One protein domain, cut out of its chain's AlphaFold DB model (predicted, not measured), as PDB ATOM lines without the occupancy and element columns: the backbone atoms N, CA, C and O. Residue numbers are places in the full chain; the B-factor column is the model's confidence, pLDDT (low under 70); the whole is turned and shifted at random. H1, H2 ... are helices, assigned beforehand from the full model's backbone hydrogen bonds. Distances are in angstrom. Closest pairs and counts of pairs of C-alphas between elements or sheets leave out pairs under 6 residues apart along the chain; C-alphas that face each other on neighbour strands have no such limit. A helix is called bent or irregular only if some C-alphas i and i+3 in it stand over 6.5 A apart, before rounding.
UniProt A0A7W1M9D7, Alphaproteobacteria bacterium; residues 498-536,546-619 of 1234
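AT A GLANCE: This is residues 498 to 536 and 546 to 619 of the 1234 residues of a protein of Alphaproteobacteria bacterium (UniProt A0A7W1M9D7). Two long helices, H2 and H3, lie side by side and cross at a shallow angle, running opposite ways, while H4 stands across the end where H2 begins and H3 ends. Small H1 makes a corner at the beginning of H2, and short H5 sits between H3 and H6, so that H6 lies farther out, away from H2. The printed part has 113 residues with six named helices, in the order H1 to H6, and no named strand; its class is all helix. It is only just compact, close to loose, with a radius of gyration of the C-alphas of 15.7 A and spans of 48 by 37 by 21 A.

IN THESE COORDINATES: Find C-alpha 498 at (169.041, 187.428, 241.958), where H1, residues 498 to 502, begins; it is 6.1 A long. Next comes H2, residues 506 to 533, which runs 41.1 A to C-alpha 533 at (132.766, 182.548, 255.903). After the cut, H3, residues 550 to 569, is 28.0 A long. H4, residues 571 to 580, measures 14.0 A and is only just irregular: C-alphas 573 and 576 are 7.0 A apart. Look then for H5, residues 586 to 589, 5.0 A long, and for H6, residues 599 to 612, which runs 20.4 A to C-alpha 612 at (168.949, 163.510, 240.669).

HOW THE PARTS SIT: Begin with H1, which touches H2 only at the corner by their link; their closest C-alphas, those of Ala 500 and Gly 508, are 5.8 A apart. H2 is the hub, touching three helices. It touches H3 at a shallow tilt of 33 degrees, only just short of steep, and they run opposite ways; look at Ser 516 and Gln 560, whose C-alphas are the closest at 5.1 A. With residues 506 to 510 alone H2 touches H4, only just about perpendicular at 72 degrees, and the closest C-alphas, of His 506 and Tyr 574, are 7.1 A apart. H3 touches H5 with residues 561 to 568 alone, closest at the C-alphas of Ala 564 and Leu 588, 5.5 A. H6 touches H5 with residues 606 to 610 alone, closest at the C-alphas of Ala 589 and Ala 606, 5.3 A. H2 and H6 are apart. In H1, H2, H3 and H6 each O i to N i+4 pair is within hydrogen-bond range; in H4 4 of 6 are, and H5 is too short for such a pair.

THE WHOLE: The C-alphas farthest apart, those of Arg 503 and Ser 535, are 49.3 A apart. Residues 537 to 545 are not printed, and C-alphas 536 and 546 stand 13.3 A apart across this cut. Of the links that are printed whole, none is long. Residues 595 to 600 stand free, of which 599 and 600 belong to H6. The mean pLDDT of the printed part is 84.8, and residues 532 to 536 are under 70.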
ATOM      1  N   HIS A 498     167.940 187.034 242.838       90.25
ATOM      2  CA  HIS A 498     169.041 187.428 241.958       90.25
ATOM      3  C   HIS A 498     170.238 187.967 242.753       90.25
ATOM      4  O   HIS A 498     171.338 187.457 242.586       90.25
ATOM      5  N   GLU A 499     170.030 188.911 243.679       89.00
ATOM      6  CA  GLU A 499     171.118 189.450 244.513       89.00
ATOM      7  C   GLU A 499     171.776 188.386 245.396       89.00
ATOM      8  O   GLU A 499     172.983 188.445 245.624       89.00
ATOM      9  N   ALA A 500     170.999 187.429 245.915       90.56
ATOM     10  CA  ALA A 500     171.546 186.334 246.707       90.56
ATOM     11  C   ALA A 500     172.435 185.426 245.840       90.56
ATOM     12  O   ALA A 500     173.526 185.048 246.262       90.56
ATOM     13  N   LEU A 501     172.019 185.136 244.602       90.38
ATOM     14  CA  LEU A 501     172.805 184.338 243.660       90.38
ATOM     15  C   LEU A 501     174.067 185.058 243.176       90.38
ATOM     16  O   LEU A 501     175.142 184.464 243.206       90.38
ATOM     17  N   ASP A 502     173.969 186.339 242.823       90.62
ATOM     18  CA  ASP A 502     175.110 187.147 242.367       90.62
ATOM     19  C   ASP A 502     176.198 187.285 243.445       90.62
ATOM     20  O   ASP A 502     177.379 187.435 243.133       90.62
ATOM     21  N   ARG A 503     175.808 187.224 244.725       90.94
ATOM     22  CA  ARG A 503     176.715 187.275 245.885       90.94
ATOM     23  C   ARG A 503     177.201 185.899 246.355       90.94
ATOM     24  O   ARG A 503     178.041 185.851 247.249       90.94
ATOM     25  N   GLY A 504     176.673 184.799 245.813       88.69
ATOM     26  CA  GLY A 504     176.919 183.451 246.342       88.69
ATOM     27  C   GLY A 504     176.356 183.228 247.756       88.69
ATOM     28  O   GLY A 504     176.879 182.410 248.514       88.69
ATOM     29  N   ASP A 505     175.304 183.960 248.134       91.38
ATOM     30  CA  ASP A 505     174.636 183.878 249.436       91.38
ATOM     31  C   ASP A 505     173.603 182.736 249.465       91.38
ATOM     32  O   ASP A 505     172.385 182.923 249.380       91.38
ATOM     33  N   HIS A 506     174.118 181.514 249.581       91.31
ATOM     34  CA  HIS A 506     173.325 180.288 249.661       91.31
ATOM     35  C   HIS A 506     172.420 180.254 250.912       91.31
ATOM     36  O   HIS A 506     171.315 179.708 250.867       91.31
ATOM     37  N   GLU A 507     172.831 180.876 252.025       88.25
ATOM     38  CA  GLU A 507     171.983 180.995 253.219       88.25
ATOM     39  C   GLU A 507     170.823 181.978 252.986       88.25
ATOM     40  O   GLU A 507     169.693 181.698 253.389       88.25
ATOM     41  N   GLY A 508     171.054 183.069 252.250       88.88
ATOM     42  CA  GLY A 508     170.026 183.988 251.763       88.88
ATOM     43  C   GLY A 508     168.998 183.313 250.853       88.88
ATOM     44  O   GLY A 508     167.794 183.463 251.075       88.88
ATOM     45  N   VAL A 509     169.436 182.498 249.884       92.38
ATOM     46  CA  VAL A 509     168.526 181.706 249.025       92.38
ATOM     47  C   VAL A 509     167.677 180.734 249.856       92.38
ATOM     48  O   VAL A 509     166.471 180.600 249.613       92.38
ATOM     49  N   LEU A 510     168.261 180.099 250.878       90.38
ATOM     50  CA  LEU A 510     167.520 179.207 251.769       90.38
ATOM     51  C   LEU A 510     166.535 179.971 252.671       90.38
ATOM     52  O   LEU A 510     165.372 179.571 252.785       90.38
ATOM     53  N   LYS A 511     166.951 181.114 253.237       89.12
ATOM     54  CA  LYS A 511     166.095 182.033 254.012       89.12
ATOM     55  C   LYS A 511     164.885 182.472 253.180       89.12
ATOM     56  O   LYS A 511     163.763 182.457 253.686       89.12
ATOM     57  N   LEU A 512     165.082 182.789 251.897       91.69
ATOM     58  CA  LEU A 512     163.998 183.120 250.967       91.69
ATOM     59  C   LEU A 512     163.008 181.971 250.776       91.69
ATOM     60  O   LEU A 512     161.798 182.209 250.805       91.69
ATOM     61  N   TYR A 513     163.479 180.731 250.623       91.94
ATOM     62  CA  TYR A 513     162.589 179.571 250.543       91.94
ATOM     63  C   TYR A 513     161.777 179.377 251.835       91.94
ATOM     64  O   TYR A 513     160.557 179.205 251.774       91.94
ATOM     65  N   GLU A 514     162.414 179.443 253.008       88.62
ATOM     66  CA  GLU A 514     161.725 179.279 254.295       88.62
ATOM     67  C   GLU A 514     160.655 180.357 254.523       88.62
ATOM     68  O   GLU A 514     159.503 180.038 254.843       88.62
ATOM     69  N   VAL A 515     161.007 181.629 254.302       89.56
ATOM     70  CA  VAL A 515     160.088 182.763 254.465       89.56
ATOM     71  C   VAL A 515     158.949 182.690 253.454       89.56
ATOM     72  O   VAL A 515     157.789 182.773 253.846       89.56
ATOM     73  N   SER A 516     159.231 182.460 252.171       91.00
ATOM     74  CA  SER A 516     158.181 182.366 251.145       91.00
ATOM     75  C   SER A 516     157.247 181.168 251.351       91.00
ATOM     76  O   SER A 516     156.033 181.283 251.158       91.00
ATOM     77  N   SER A 517     157.776 180.041 251.833       85.69
ATOM     78  CA  SER A 517     156.998 178.869 252.246       85.69
ATOM     79  C   SER A 517     156.064 179.185 253.417       85.69
ATOM     80  O   SER A 517     154.866 178.881 253.351       85.69
ATOM     81  N   ARG A 518     156.567 179.863 254.462       86.12
ATOM     82  CA  ARG A 518     155.760 180.331 255.598       86.12
ATOM     83  C   ARG A 518     154.684 181.319 255.148       86.12
ATOM     84  O   ARG A 518     153.509 181.094 255.430       86.12
ATOM     85  N   THR A 519     155.072 182.387 254.456       85.06
ATOM     86  CA  THR A 519     154.203 183.526 254.138       85.06
ATOM     87  C   THR A 519     153.120 183.143 253.129       85.06
ATOM     88  O   THR A 519     151.949 183.425 253.370       85.06
ATOM     89  N   SER A 520     153.439 182.378 252.075       84.88
ATOM     90  CA  SER A 520     152.405 181.855 251.162       84.88
ATOM     91  C   SER A 520     151.417 180.915 251.871       84.88
ATOM     92  O   SER A 520     150.213 180.983 251.620       84.88
ATOM     93  N   SER A 521     151.886 180.084 252.810       77.69
ATOM     94  CA  SER A 521     151.027 179.206 253.625       77.69
ATOM     95  C   SER A 521     150.196 179.968 254.668       77.69
ATOM     96  O   SER A 521     149.141 179.495 255.092       77.69
ATOM     97  N   LEU A 522     150.667 181.131 255.118       80.12
ATOM     98  CA  LEU A 522     149.949 182.024 256.021       80.12
ATOM     99  C   LEU A 522     148.803 182.720 255.281       80.12
ATOM    100  O   LEU A 522     147.648 182.552 255.670       80.12
ATOM    101  N   ILE A 523     149.120 183.388 254.168       83.00
ATOM    102  CA  ILE A 523     148.149 184.080 253.312       83.00
ATOM    103  C   ILE A 523     147.062 183.099 252.853       83.00
ATOM    104  O   ILE A 523     145.881 183.354 253.067       83.00
ATOM    105  N   TYR A 524     147.443 181.932 252.316       81.00
ATOM    106  CA  TYR A 524     146.487 180.923 251.839       81.00
ATOM    107  C   TYR A 524     145.479 180.485 252.911       81.00
ATOM    108  O   TYR A 524     144.295 180.330 252.615       81.00
ATOM    109  N   ARG A 525     145.921 180.292 254.163       76.94
ATOM    110  CA  ARG A 525     145.023 179.888 255.259       76.94
ATOM    111  C   ARG A 525     143.994 180.965 255.584       76.94
ATOM    112  O   ARG A 525     142.839 180.621 255.815       76.94
ATOM    113  N   GLU A 526     144.381 182.237 255.570       81.56
ATOM    114  CA  GLU A 526     143.439 183.338 255.801       81.56
ATOM    115  C   GLU A 526     142.489 183.528 254.617       81.56
ATOM    116  O   GLU A 526     141.289 183.616 254.840       81.56
ATOM    117  N   MET A 527     142.977 183.451 253.374       84.06
ATOM    118  CA  MET A 527     142.110 183.465 252.187       84.06
ATOM    119  C   MET A 527     141.032 182.378 252.257       84.06
ATOM    120  O   MET A 527     139.856 182.651 252.047       84.06
ATOM    121  N   MET A 528     141.420 181.141 252.585       75.88
ATOM    122  CA  MET A 528     140.477 180.028 252.739       75.88
ATOM    123  C   MET A 528     139.511 180.258 253.904       75.88
ATOM    124  O   MET A 528     138.340 179.907 253.802       75.88
ATOM    125  N   ARG A 529     139.970 180.867 255.003       74.12
ATOM    126  CA  ARG A 529     139.114 181.229 256.138       74.12
ATOM    127  C   ARG A 529     138.071 182.272 255.748       74.12
ATOM    128  O   ARG A 529     136.926 182.140 256.167       74.12
ATOM    129  N   ASP A 530     138.456 183.280 254.977       80.00
ATOM    130  CA  ASP A 530     137.557 184.348 254.546       80.00
ATOM    131  C   ASP A 530     136.559 183.830 253.500       80.00
ATOM    132  O   ASP A 530     135.360 184.016 253.680       80.00
ATOM    133  N   ILE A 531     137.008 183.041 252.515       74.31
ATOM    134  CA  ILE A 531     136.126 182.347 251.556       74.31
ATOM    135  C   ILE A 531     135.120 181.445 252.288       74.31
ATOM    136  O   ILE A 531     133.925 181.528 252.024       74.31
ATOM    137  N   ASN A 532     135.555 180.638 253.260       67.12
ATOM    138  CA  ASN A 532     134.658 179.738 253.995       67.12
ATOM    139  C   ASN A 532     133.595 180.472 254.838       67.12
ATOM    140  O   ASN A 532     132.567 179.877 255.151       67.12
ATOM    141  N   LYS A 533     133.794 181.748 255.205       67.88
ATOM    142  CA  LYS A 533     132.766 182.548 255.903       67.88
ATOM    143  C   LYS A 533     131.652 183.043 254.974       67.88
ATOM    144  O   LYS A 533     130.591 183.405 255.468       67.88
ATOM    145  N   MET A 534     131.887 183.124 253.662       64.44
ATOM    146  CA  MET A 534     131.033 183.894 252.744       64.44
ATOM    147  C   MET A 534     129.771 183.162 252.248       64.44
ATOM    148  O   MET A 534     129.070 183.733 251.425       64.44
ATOM    149  N   SER A 535     129.460 181.956 252.758       52.53
ATOM    150  CA  SER A 535     128.240 181.162 252.472       52.53
ATOM    151  C   SER A 535     127.900 181.041 250.975       52.53
ATOM    152  O   SER A 535     127.165 181.849 250.413       52.53
ATOM    153  N   LEU A 536     128.484 180.047 250.297       55.09
ATOM    154  CA  LEU A 536     128.646 180.110 248.842       55.09
ATOM    155  C   LEU A 536     127.978 178.975 248.067       55.09
ATOM    156  O   LEU A 536     128.428 177.830 248.079       55.09
ATOM    157  N   GLN A 546     139.361 185.298 242.889       85.06
ATOM    158  CA  GLN A 546     138.706 186.602 243.052       85.06
ATOM    159  C   GLN A 546     139.070 187.277 244.382       85.06
ATOM    160  O   GLN A 546     138.856 188.474 244.549       85.06
ATOM    161  N   HIS A 547     139.627 186.525 245.333       88.88
ATOM    162  CA  HIS A 547     140.018 187.043 246.635       88.88
ATOM    163  C   HIS A 547     141.205 188.020 246.534       88.88
ATOM    164  O   HIS A 547     142.248 187.688 245.976       88.88
ATOM    165  N   GLN A 548     141.074 189.191 247.165       90.69
ATOM    166  CA  GLN A 548     142.051 190.295 247.181       90.69
ATOM    167  C   GLN A 548     143.520 189.872 247.400       90.69
ATOM    168  O   GLN A 548     144.411 190.306 246.673       90.69
ATOM    169  N   ASP A 549     143.786 188.970 248.349       90.62
ATOM    170  CA  ASP A 549     145.149 188.510 248.660       90.62
ATOM    171  C   ASP A 549     145.725 187.474 247.661       90.62
ATOM    172  O   ASP A 549     146.876 187.059 247.810       90.62
ATOM    173  N   PHE A 550     144.979 187.052 246.628       90.50
ATOM    174  CA  PHE A 550     145.428 186.023 245.672       90.50
ATOM    175  C   PHE A 550     146.681 186.438 244.893       90.50
ATOM    176  O   PHE A 550     147.566 185.609 244.684       90.50
ATOM    177  N   GLY A 551     146.803 187.716 244.515       91.88
ATOM    178  CA  GLY A 551     148.004 188.235 243.853       91.88
ATOM    179  C   GLY A 551     149.253 188.076 244.728       91.88
ATOM    180  O   GLY A 551     150.233 187.467 244.305       91.88
ATOM    181  N   ARG A 552     149.170 188.518 245.991       90.44
ATOM    182  CA  ARG A 552     150.257 188.418 246.981       90.44
ATOM    183  C   ARG A 552     150.577 186.962 247.333       90.44
ATOM    184  O   ARG A 552     151.743 186.604 247.476       90.44
ATOM    185  N   TYR A 553     149.567 186.090 247.409       91.06
ATOM    186  CA  TYR A 553     149.773 184.643 247.532       91.06
ATOM    187  C   TYR A 553     150.574 184.080 246.351       91.06
ATOM    188  O   TYR A 553     151.542 183.351 246.569       91.06
ATOM    189  N   MET A 554     150.192 184.412 245.115       92.69
ATOM    190  CA  MET A 554     150.850 183.913 243.906       92.69
ATOM    191  C   MET A 554     152.283 184.432 243.756       92.69
ATOM    192  O   MET A 554     153.145 183.667 243.334       92.69
ATOM    193  N   GLU A 555     152.555 185.673 244.160       92.25
ATOM    194  CA  GLU A 555     153.901 186.252 244.234       92.25
ATOM    195  C   GLU A 555     154.806 185.442 245.178       92.25
ATOM    196  O   GLU A 555     155.810 184.869 244.745       92.25
ATOM    197  N   TRP A 556     154.402 185.280 246.445       92.88
ATOM    198  CA  TRP A 556     155.147 184.472 247.416       92.88
ATOM    199  C   TRP A 556     155.256 183.001 247.001       92.88
ATOM    200  O   TRP A 556     156.276 182.362 247.251       92.88
ATOM    201  N   LYS A 557     154.233 182.447 246.336       90.94
ATOM    202  CA  LYS A 557     154.264 181.076 245.811       90.94
ATOM    203  C   LYS A 557     155.208 180.932 244.612       90.94
ATOM    204  O   LYS A 557     155.820 179.877 244.455       90.94
ATOM    205  N   GLY A 558     155.335 181.975 243.793       93.00
ATOM    206  CA  GLY A 558     156.308 182.081 242.708       93.00
ATOM    207  C   GLY A 558     157.733 182.124 243.247       93.00
ATOM    208  O   GLY A 558     158.541 181.285 242.864       93.00
ATOM    209  N   LEU A 559     158.005 182.999 244.220       93.06
ATOM    210  CA  LEU A 559     159.298 183.067 244.904       93.06
ATOM    211  C   LEU A 559     159.662 181.730 245.569       93.06
ATOM    212  O   LEU A 559     160.759 181.226 245.349       93.06
ATOM    213  N   GLN A 560     158.716 181.096 246.277       93.25
ATOM    214  CA  GLN A 560     158.924 179.768 246.864       93.25
ATOM    215  C   GLN A 560     159.338 178.735 245.810       93.25
ATOM    216  O   GLN A 560     160.258 177.956 246.049       93.25
ATOM    217  N   LYS A 561     158.673 178.721 244.648       93.44
ATOM    218  CA  LYS A 561     159.020 177.824 243.539       93.44
ATOM    219  C   LYS A 561     160.390 178.137 242.942       93.44
ATOM    220  O   LYS A 561     161.129 177.200 242.666       93.44
ATOM    221  N   SER A 562     160.735 179.409 242.754       94.25
ATOM    222  CA  SER A 562     162.014 179.808 242.157       94.25
ATOM    223  C   SER A 562     163.195 179.495 243.076       94.25
ATOM    224  O   SER A 562     164.150 178.860 242.633       94.25
ATOM    225  N   SER A 563     163.104 179.831 244.368       93.81
ATOM    226  CA  SER A 563     164.106 179.432 245.364       93.81
ATOM    227  C   SER A 563     164.203 177.908 245.475       93.81
ATOM    228  O   SER A 563     165.302 177.367 245.504       93.81
ATOM    229  N   ALA A 564     163.071 177.189 245.459       93.25
ATOM    230  CA  ALA A 564     163.084 175.728 245.502       93.25
ATOM    231  C   ALA A 564     163.722 175.090 244.258       93.25
ATOM    232  O   ALA A 564     164.463 174.121 244.389       93.25
ATOM    233  N   ALA A 565     163.468 175.632 243.064       93.62
ATOM    234  CA  ALA A 565     164.077 175.154 241.826       93.62
ATOM    235  C   ALA A 565     165.602 175.333 241.849       93.62
ATOM    236  O   ALA A 565     166.327 174.432 241.438       93.62
ATOM    237  N   GLN A 566     166.079 176.460 242.382       94.25
ATOM    238  CA  GLN A 566     167.504 176.739 242.540       94.25
ATOM    239  C   GLN A 566     168.171 175.809 243.568       94.25
ATOM    240  O   GLN A 566     169.226 175.249 243.284       94.25
ATOM    241  N   ILE A 567     167.524 175.573 244.717       93.25
ATOM    242  CA  ILE A 567     168.003 174.626 245.740       93.25
ATOM    243  C   ILE A 567     168.108 173.201 245.175       93.25
ATOM    244  O   ILE A 567     169.083 172.509 245.445       93.25
ATOM    245  N   LEU A 568     167.129 172.760 244.375       92.44
ATOM    246  CA  LEU A 568     167.170 171.444 243.726       92.44
ATOM    247  C   LEU A 568     168.258 171.370 242.640       92.44
ATOM    248  O   LEU A 568     168.976 170.379 242.563       92.44
ATOM    249  N   LYS A 569     168.421 172.422 241.827       91.38
ATOM    250  CA  LYS A 569     169.437 172.496 240.761       91.38
ATOM    251  C   LYS A 569     170.868 172.317 241.288       91.38
ATOM    252  O   LYS A 569     171.686 171.713 240.603       91.38
ATOM    253  N   GLU A 570     171.159 172.835 242.477       91.62
ATOM    254  CA  GLU A 570     172.486 172.819 243.112       91.62
ATOM    255  C   GLU A 570     172.464 172.029 244.435       91.62
ATOM    256  O   GLU A 570     173.072 172.426 245.428       91.62
ATOM    257  N   GLY A 571     171.741 170.902 244.457       86.94
ATOM    258  CA  GLY A 571     171.436 170.147 245.678       86.94
ATOM    259  C   GLY A 571     172.642 169.799 246.559       86.94
ATOM    260  O   GLY A 571     172.541 169.918 247.777       86.94
ATOM    261  N   GLU A 572     173.803 169.477 245.980       87.62
ATOM    262  CA  GLU A 572     175.042 169.221 246.737       87.62
ATOM    263  C   GLU A 572     175.511 170.430 247.569       87.62
ATOM    264  O   GLU A 572     175.984 170.260 248.691       87.62
ATOM    265  N   VAL A 573     175.333 171.654 247.057       91.38
ATOM    266  CA  VAL A 573     175.737 172.899 247.738       91.38
ATOM    267  C   VAL A 573     174.765 173.245 248.866       91.38
ATOM    268  O   VAL A 573     175.173 173.691 249.939       91.38
ATOM    269  N   TYR A 574     173.469 173.007 248.649       92.12
ATOM    270  CA  TYR A 574     172.433 173.294 249.642       92.12
ATOM    271  C   TYR A 574     172.257 172.190 250.687       92.12
ATOM    272  O   TYR A 574     171.760 172.486 251.771       92.12
ATOM    273  N   ARG A 575     172.684 170.949 250.416       89.44
ATOM    274  CA  ARG A 575     172.642 169.805 251.345       89.44
ATOM    275  C   ARG A 575     173.088 170.161 252.777       89.44
ATOM    276  O   ARG A 575     172.258 170.002 253.669       89.44
ATOM    277  N   PRO A 576     174.295 170.709 253.042       88.25
ATOM    278  CA  PRO A 576     174.714 171.044 254.409       88.25
ATOM    279  C   PRO A 576     173.851 172.131 255.074       88.25
ATOM    280  O   PRO A 576     173.658 172.107 256.287       88.25
ATOM    281  N   LEU A 577     173.287 173.069 254.303       87.06
ATOM    282  CA  LEU A 577     172.389 174.106 254.829       87.06
ATOM    283  C   LEU A 577     170.987 173.546 255.130       87.06
ATOM    284  O   LEU A 577     170.385 173.890 256.147       87.06
ATOM    285  N   LEU A 578     170.479 172.651 254.277       85.81
ATOM    286  CA  LEU A 578     169.233 171.907 254.484       85.81
ATOM    287  C   LEU A 578     169.338 170.971 255.692       85.81
ATOM    288  O   LEU A 578     168.385 170.881 256.464       85.81
ATOM    289  N   GLU A 579     170.488 170.323 255.889       82.56
ATOM    290  CA  GLU A 579     170.806 169.532 257.082       82.56
ATOM    291  C   GLU A 579     170.854 170.415 258.338       82.56
ATOM    292  O   GLU A 579     170.150 170.129 259.302       82.56
ATOM    293  N   ALA A 580     171.597 171.529 258.316       80.19
ATOM    294  CA  ALA A 580     171.726 172.442 259.459       80.19
ATOM    295  C   ALA A 580     170.404 173.126 259.865       80.19
ATOM    296  O   ALA A 580     170.186 173.400 261.046       80.19
ATOM    297  N   ARG A 581     169.504 173.391 258.905       71.56
ATOM    298  CA  ARG A 581     168.144 173.916 259.146       71.56
ATOM    299  C   ARG A 581     167.077 172.818 259.279       71.56
ATOM    300  O   ARG A 581     165.909 173.130 259.514       71.56
ATOM    301  N   CYS A 582     167.461 171.550 259.138       70.69
ATOM    302  CA  CYS A 582     166.606 170.364 259.226       70.69
ATOM    303  C   CYS A 582     165.376 170.406 258.290       70.69
ATOM    304  O   CYS A 582     164.250 170.054 258.670       70.69
ATOM    305  N   LEU A 583     165.582 170.870 257.055       75.00
ATOM    306  CA  LEU A 583     164.546 171.093 256.049       75.00
ATOM    307  C   LEU A 583     164.398 169.888 255.112       75.00
ATOM    308  O   LEU A 583     165.184 169.696 254.192       75.00
ATOM    309  N   ASP A 584     163.320 169.129 255.309       80.88
ATOM    310  CA  ASP A 584     162.897 168.020 254.442       80.88
ATOM    311  C   ASP A 584     162.690 168.472 252.972       80.88
ATOM    312  O   ASP A 584     161.721 169.202 252.689       80.88
ATOM    313  N   PRO A 585     163.542 168.039 252.017       85.75
ATOM    314  CA  PRO A 585     163.465 168.480 250.631       85.75
ATOM    315  C   PRO A 585     162.322 167.815 249.856       85.75
ATOM    316  O   PRO A 585     161.985 168.281 248.767       85.75
ATOM    317  N   LEU A 586     161.622 166.822 250.423       83.06
ATOM    318  CA  LEU A 586     160.363 166.338 249.848       83.06
ATOM    319  C   LEU A 586     159.353 167.480 249.674       83.06
ATOM    320  O   LEU A 586     158.630 167.530 248.682       83.06
ATOM    321  N   ARG A 587     159.375 168.474 250.574       80.81
ATOM    322  CA  ARG A 587     158.538 169.682 250.481       80.81
ATOM    323  C   ARG A 587     158.962 170.659 249.382       80.81
ATOM    324  O   ARG A 587     158.128 171.455 248.954       80.81
ATOM    325  N   LEU A 588     160.213 170.591 248.917       87.19
ATOM    326  CA  LEU A 588     160.669 171.284 247.706       87.19
ATOM    327  C   LEU A 588     160.120 170.558 246.470       87.19
ATOM    328  O   LEU A 588     159.476 171.178 245.627       87.19
ATOM    329  N   ALA A 589     160.313 169.236 246.401       86.31
ATOM    330  CA  ALA A 589     159.894 168.402 245.273       86.31
ATOM    331  C   ALA A 589     158.368 168.418 245.042       86.31
ATOM    332  O   ALA A 589     157.925 168.549 243.901       86.31
ATOM    333  N   GLU A 590     157.560 168.394 246.113       83.12
ATOM    334  CA  GLU A 590     156.088 168.511 246.080       83.12
ATOM    335  C   GLU A 590     155.563 169.733 245.291       83.12
ATOM    336  O   GLU A 590     154.413 169.736 244.843       83.12
ATOM    337  N   LEU A 591     156.371 170.785 245.098       85.31
ATOM    338  CA  LEU A 591     155.982 171.990 244.352       85.31
ATOM    339  C   LEU A 591     155.943 171.796 242.825       85.31
ATOM    340  O   LEU A 591     155.347 172.634 242.133       85.31
ATOM    341  N   PHE A 592     156.561 170.723 242.318       88.19
ATOM    342  CA  PHE A 592     156.778 170.448 240.891       88.19
ATOM    343  C   PHE A 592     156.002 169.227 240.361       88.19
ATOM    344  O   PHE A 592     156.079 168.929 239.172       88.19
ATOM    345  N   LEU A 593     155.238 168.541 241.217       83.75
ATOM    346  CA  LEU A 593     154.466 167.341 240.866       83.75
ATOM    347  C   LEU A 593     153.138 167.677 240.171       83.75
ATOM    348  O   LEU A 593     152.496 168.690 240.475       83.75
ATOM    349  N   ASP A 594     152.673 166.784 239.295       80.06
ATOM    350  CA  ASP A 594     151.339 166.896 238.696       80.06
ATOM    351  C   ASP A 594     150.254 166.384 239.656       80.06
ATOM    352  O   ASP A 594     150.095 165.187 239.903       80.06
ATOM    353  N   LYS A 595     149.441 167.319 240.155       75.38
ATOM    354  CA  LYS A 595     148.335 167.049 241.084       75.38
ATOM    355  C   LYS A 595     147.174 166.248 240.481       75.38
ATOM    356  O   LYS A 595     146.269 165.889 241.229       75.38
ATOM    357  N   LYS A 596     147.157 166.004 239.164       77.62
ATOM    358  CA  LYS A 596     146.156 165.147 238.502       77.62
ATOM    359  C   LYS A 596     146.510 163.656 238.544       77.62
ATOM    360  O   LYS A 596     145.644 162.836 238.255       77.62
ATOM    361  N   GLN A 597     147.753 163.312 238.874       78.75
ATOM    362  CA  GLN A 597     148.220 161.926 238.950       78.75
ATOM    363  C   GLN A 597     147.818 161.271 240.278       78.75
ATOM    364  O   GLN A 597     147.429 161.951 241.229       78.75
ATOM    365  N   ASP A 598     147.927 159.946 240.363       82.00
ATOM    366  CA  ASP A 598     147.713 159.217 241.614       82.00
ATOM    367  C   ASP A 598     148.811 159.544 242.658       82.00
ATOM    368  O   ASP A 598     149.910 159.990 242.324       82.00
ATOM    369  N   LYS A 599     148.517 159.333 243.949       71.06
ATOM    370  CA  LYS A 599     149.451 159.641 245.046       71.06
ATOM    371  C   LYS A 599     150.726 158.790 245.011       71.06
ATOM    372  O   LYS A 599     151.769 159.276 245.442       71.06
ATOM    373  N   SER A 600     150.649 157.552 244.525       73.00
ATOM    374  CA  SER A 600     151.796 156.653 244.388       73.00
ATOM    375  C   SER A 600     152.759 157.161 243.310       73.00
ATOM    376  O   SER A 600     153.943 157.360 243.584       73.00
ATOM    377  N   ALA A 601     152.239 157.497 242.124       77.19
ATOM    378  CA  ALA A 601     153.000 158.119 241.041       77.19
ATOM    379  C   ALA A 601     153.629 159.461 241.459       77.19
ATOM    380  O   ALA A 601     154.815 159.679 241.212       77.19
ATOM    381  N   GLN A 602     152.880 160.325 242.161       75.06
ATOM    382  CA  GLN A 602     153.412 161.576 242.722       75.06
ATOM    383  C   GLN A 602     154.592 161.318 243.680       75.06
ATOM    384  O   GLN A 602     155.619 161.989 243.584       75.06
ATOM    385  N   GLY A 603     154.470 160.334 244.579       78.44
ATOM    386  CA  GLY A 603     155.538 159.962 245.514       78.44
ATOM    387  C   GLY A 603     156.802 159.460 244.810       78.44
ATOM    388  O   GLY A 603     157.906 159.885 245.153       78.44
ATOM    389  N   GLN A 604     156.645 158.616 243.788       81.50
ATOM    390  CA  GLN A 604     157.761 158.114 242.985       81.50
ATOM    391  C   GLN A 604     158.456 159.244 242.208       81.50
ATOM    392  O   GLN A 604     159.675 159.388 242.288       81.50
ATOM    393  N   GLN A 605     157.686 160.106 241.534       85.25
ATOM    394  CA  GLN A 605     158.215 161.253 240.787       85.25
ATOM    395  C   GLN A 605     158.998 162.223 241.692       85.25
ATOM    396  O   GLN A 605     160.035 162.748 241.282       85.25
ATOM    397  N   ALA A 606     158.530 162.445 242.925       85.38
ATOM    398  CA  ALA A 606     159.226 163.273 243.907       85.38
ATOM    399  C   ALA A 606     160.571 162.663 244.327       85.38
ATOM    400  O   ALA A 606     161.580 163.366 244.370       85.38
ATOM    401  N   LEU A 607     160.596 161.355 244.597       84.81
ATOM    402  CA  LEU A 607     161.812 160.640 244.977       84.81
ATOM    403  C   LEU A 607     162.852 160.639 243.844       84.81
ATOM    404  O   LEU A 607     164.033 160.873 244.092       84.81
ATOM    405  N   ASP A 608     162.416 160.442 242.599       87.75
ATOM    406  CA  ASP A 608     163.296 160.449 241.425       87.75
ATOM    407  C   ASP A 608     163.861 161.843 241.114       87.75
ATOM    408  O   ASP A 608     164.977 161.960 240.603       87.75
ATOM    409  N   LEU A 609     163.124 162.911 241.442       87.69
ATOM    410  CA  LEU A 609     163.634 164.282 241.378       87.69
ATOM    411  C   LEU A 609     164.735 164.508 242.423       87.69
ATOM    412  O   LEU A 609     165.790 165.035 242.085       87.69
ATOM    413  N   LEU A 610     164.529 164.067 243.665       89.94
ATOM    414  CA  LEU A 610     165.490 164.263 244.757       89.94
ATOM    415  C   LEU A 610     166.775 163.451 244.583       89.94
ATOM    416  O   LEU A 610     167.854 163.983 244.837       89.94
ATOM    417  N   LYS A 611     166.676 162.224 244.062       88.44
ATOM    418  CA  LYS A 611     167.832 161.392 243.687       88.44
ATOM    419  C   LYS A 611     168.749 162.082 242.684       88.44
ATOM    420  O   LYS A 611     169.962 162.078 242.852       88.44
ATOM    421  N   LYS A 612     168.178 162.736 241.664       88.25
ATOM    422  CA  LYS A 612     168.949 163.510 240.669       88.25
ATOM    423  C   LYS A 612     169.679 164.713 241.269       88.25
ATOM    424  O   LYS A 612     170.636 165.181 240.669       88.25
ATOM    425  N   CYS A 613     169.215 165.208 242.414       85.44
ATOM    426  CA  CYS A 613     169.792 166.354 243.115       85.44
ATOM    427  C   CYS A 613     170.740 165.934 244.254       85.44
ATOM    428  O   CYS A 613     171.282 166.804 244.928       85.44
ATOM    429  N   GLY A 614     170.889 164.630 244.529       86.25
ATOM    430  CA  GLY A 614     171.616 164.140 245.701       86.25
ATOM    431  C   GLY A 614     170.991 164.593 247.027       86.25
ATOM    432  O   GLY A 614     171.721 164.959 247.946       86.25
ATOM    433  N   LEU A 615     169.655 164.611 247.123       87.69
ATOM    434  CA  LEU A 615     168.894 165.086 248.293       87.69
ATOM    435  C   LEU A 615     167.916 164.042 248.864       87.69
ATOM    436  O   LEU A 615     167.209 164.324 249.831       87.69
ATOM    437  N   ASP A 616     167.842 162.844 248.286       84.88
ATOM    438  CA  ASP A 616     166.921 161.785 248.712       84.88
ATOM    439  C   ASP A 616     167.270 161.191 250.085       84.88
ATOM    440  O   ASP A 616     166.369 160.843 250.843       84.88
ATOM    441  N   GLU A 617     168.548 161.189 250.466       80.94
ATOM    442  CA  GLU A 617     169.008 160.826 251.819       80.94
ATOM    443  C   GLU A 617     168.484 161.772 252.913       80.94
ATOM    444  O   GLU A 617     168.422 161.398 254.085       80.94
ATOM    445  N   LEU A 618     168.070 162.991 252.540       75.44
ATOM    446  CA  LEU A 618     167.462 163.951 253.460       75.44
ATOM    447  C   LEU A 618     165.937 163.755 253.597       75.44
ATOM    448  O   LEU A 618     165.302 164.399 254.434       75.44
ATOM    449  N   VAL A 619     165.312 162.892 252.786       71.62
ATOM    450  CA  VAL A 619     163.858 162.660 252.818       71.62
ATOM    451  C   VAL A 619     163.475 161.950 254.100       71.62
ATOM    452  O   VAL A 619     163.947 160.856 254.399       71.62
TER     453      VAL A 619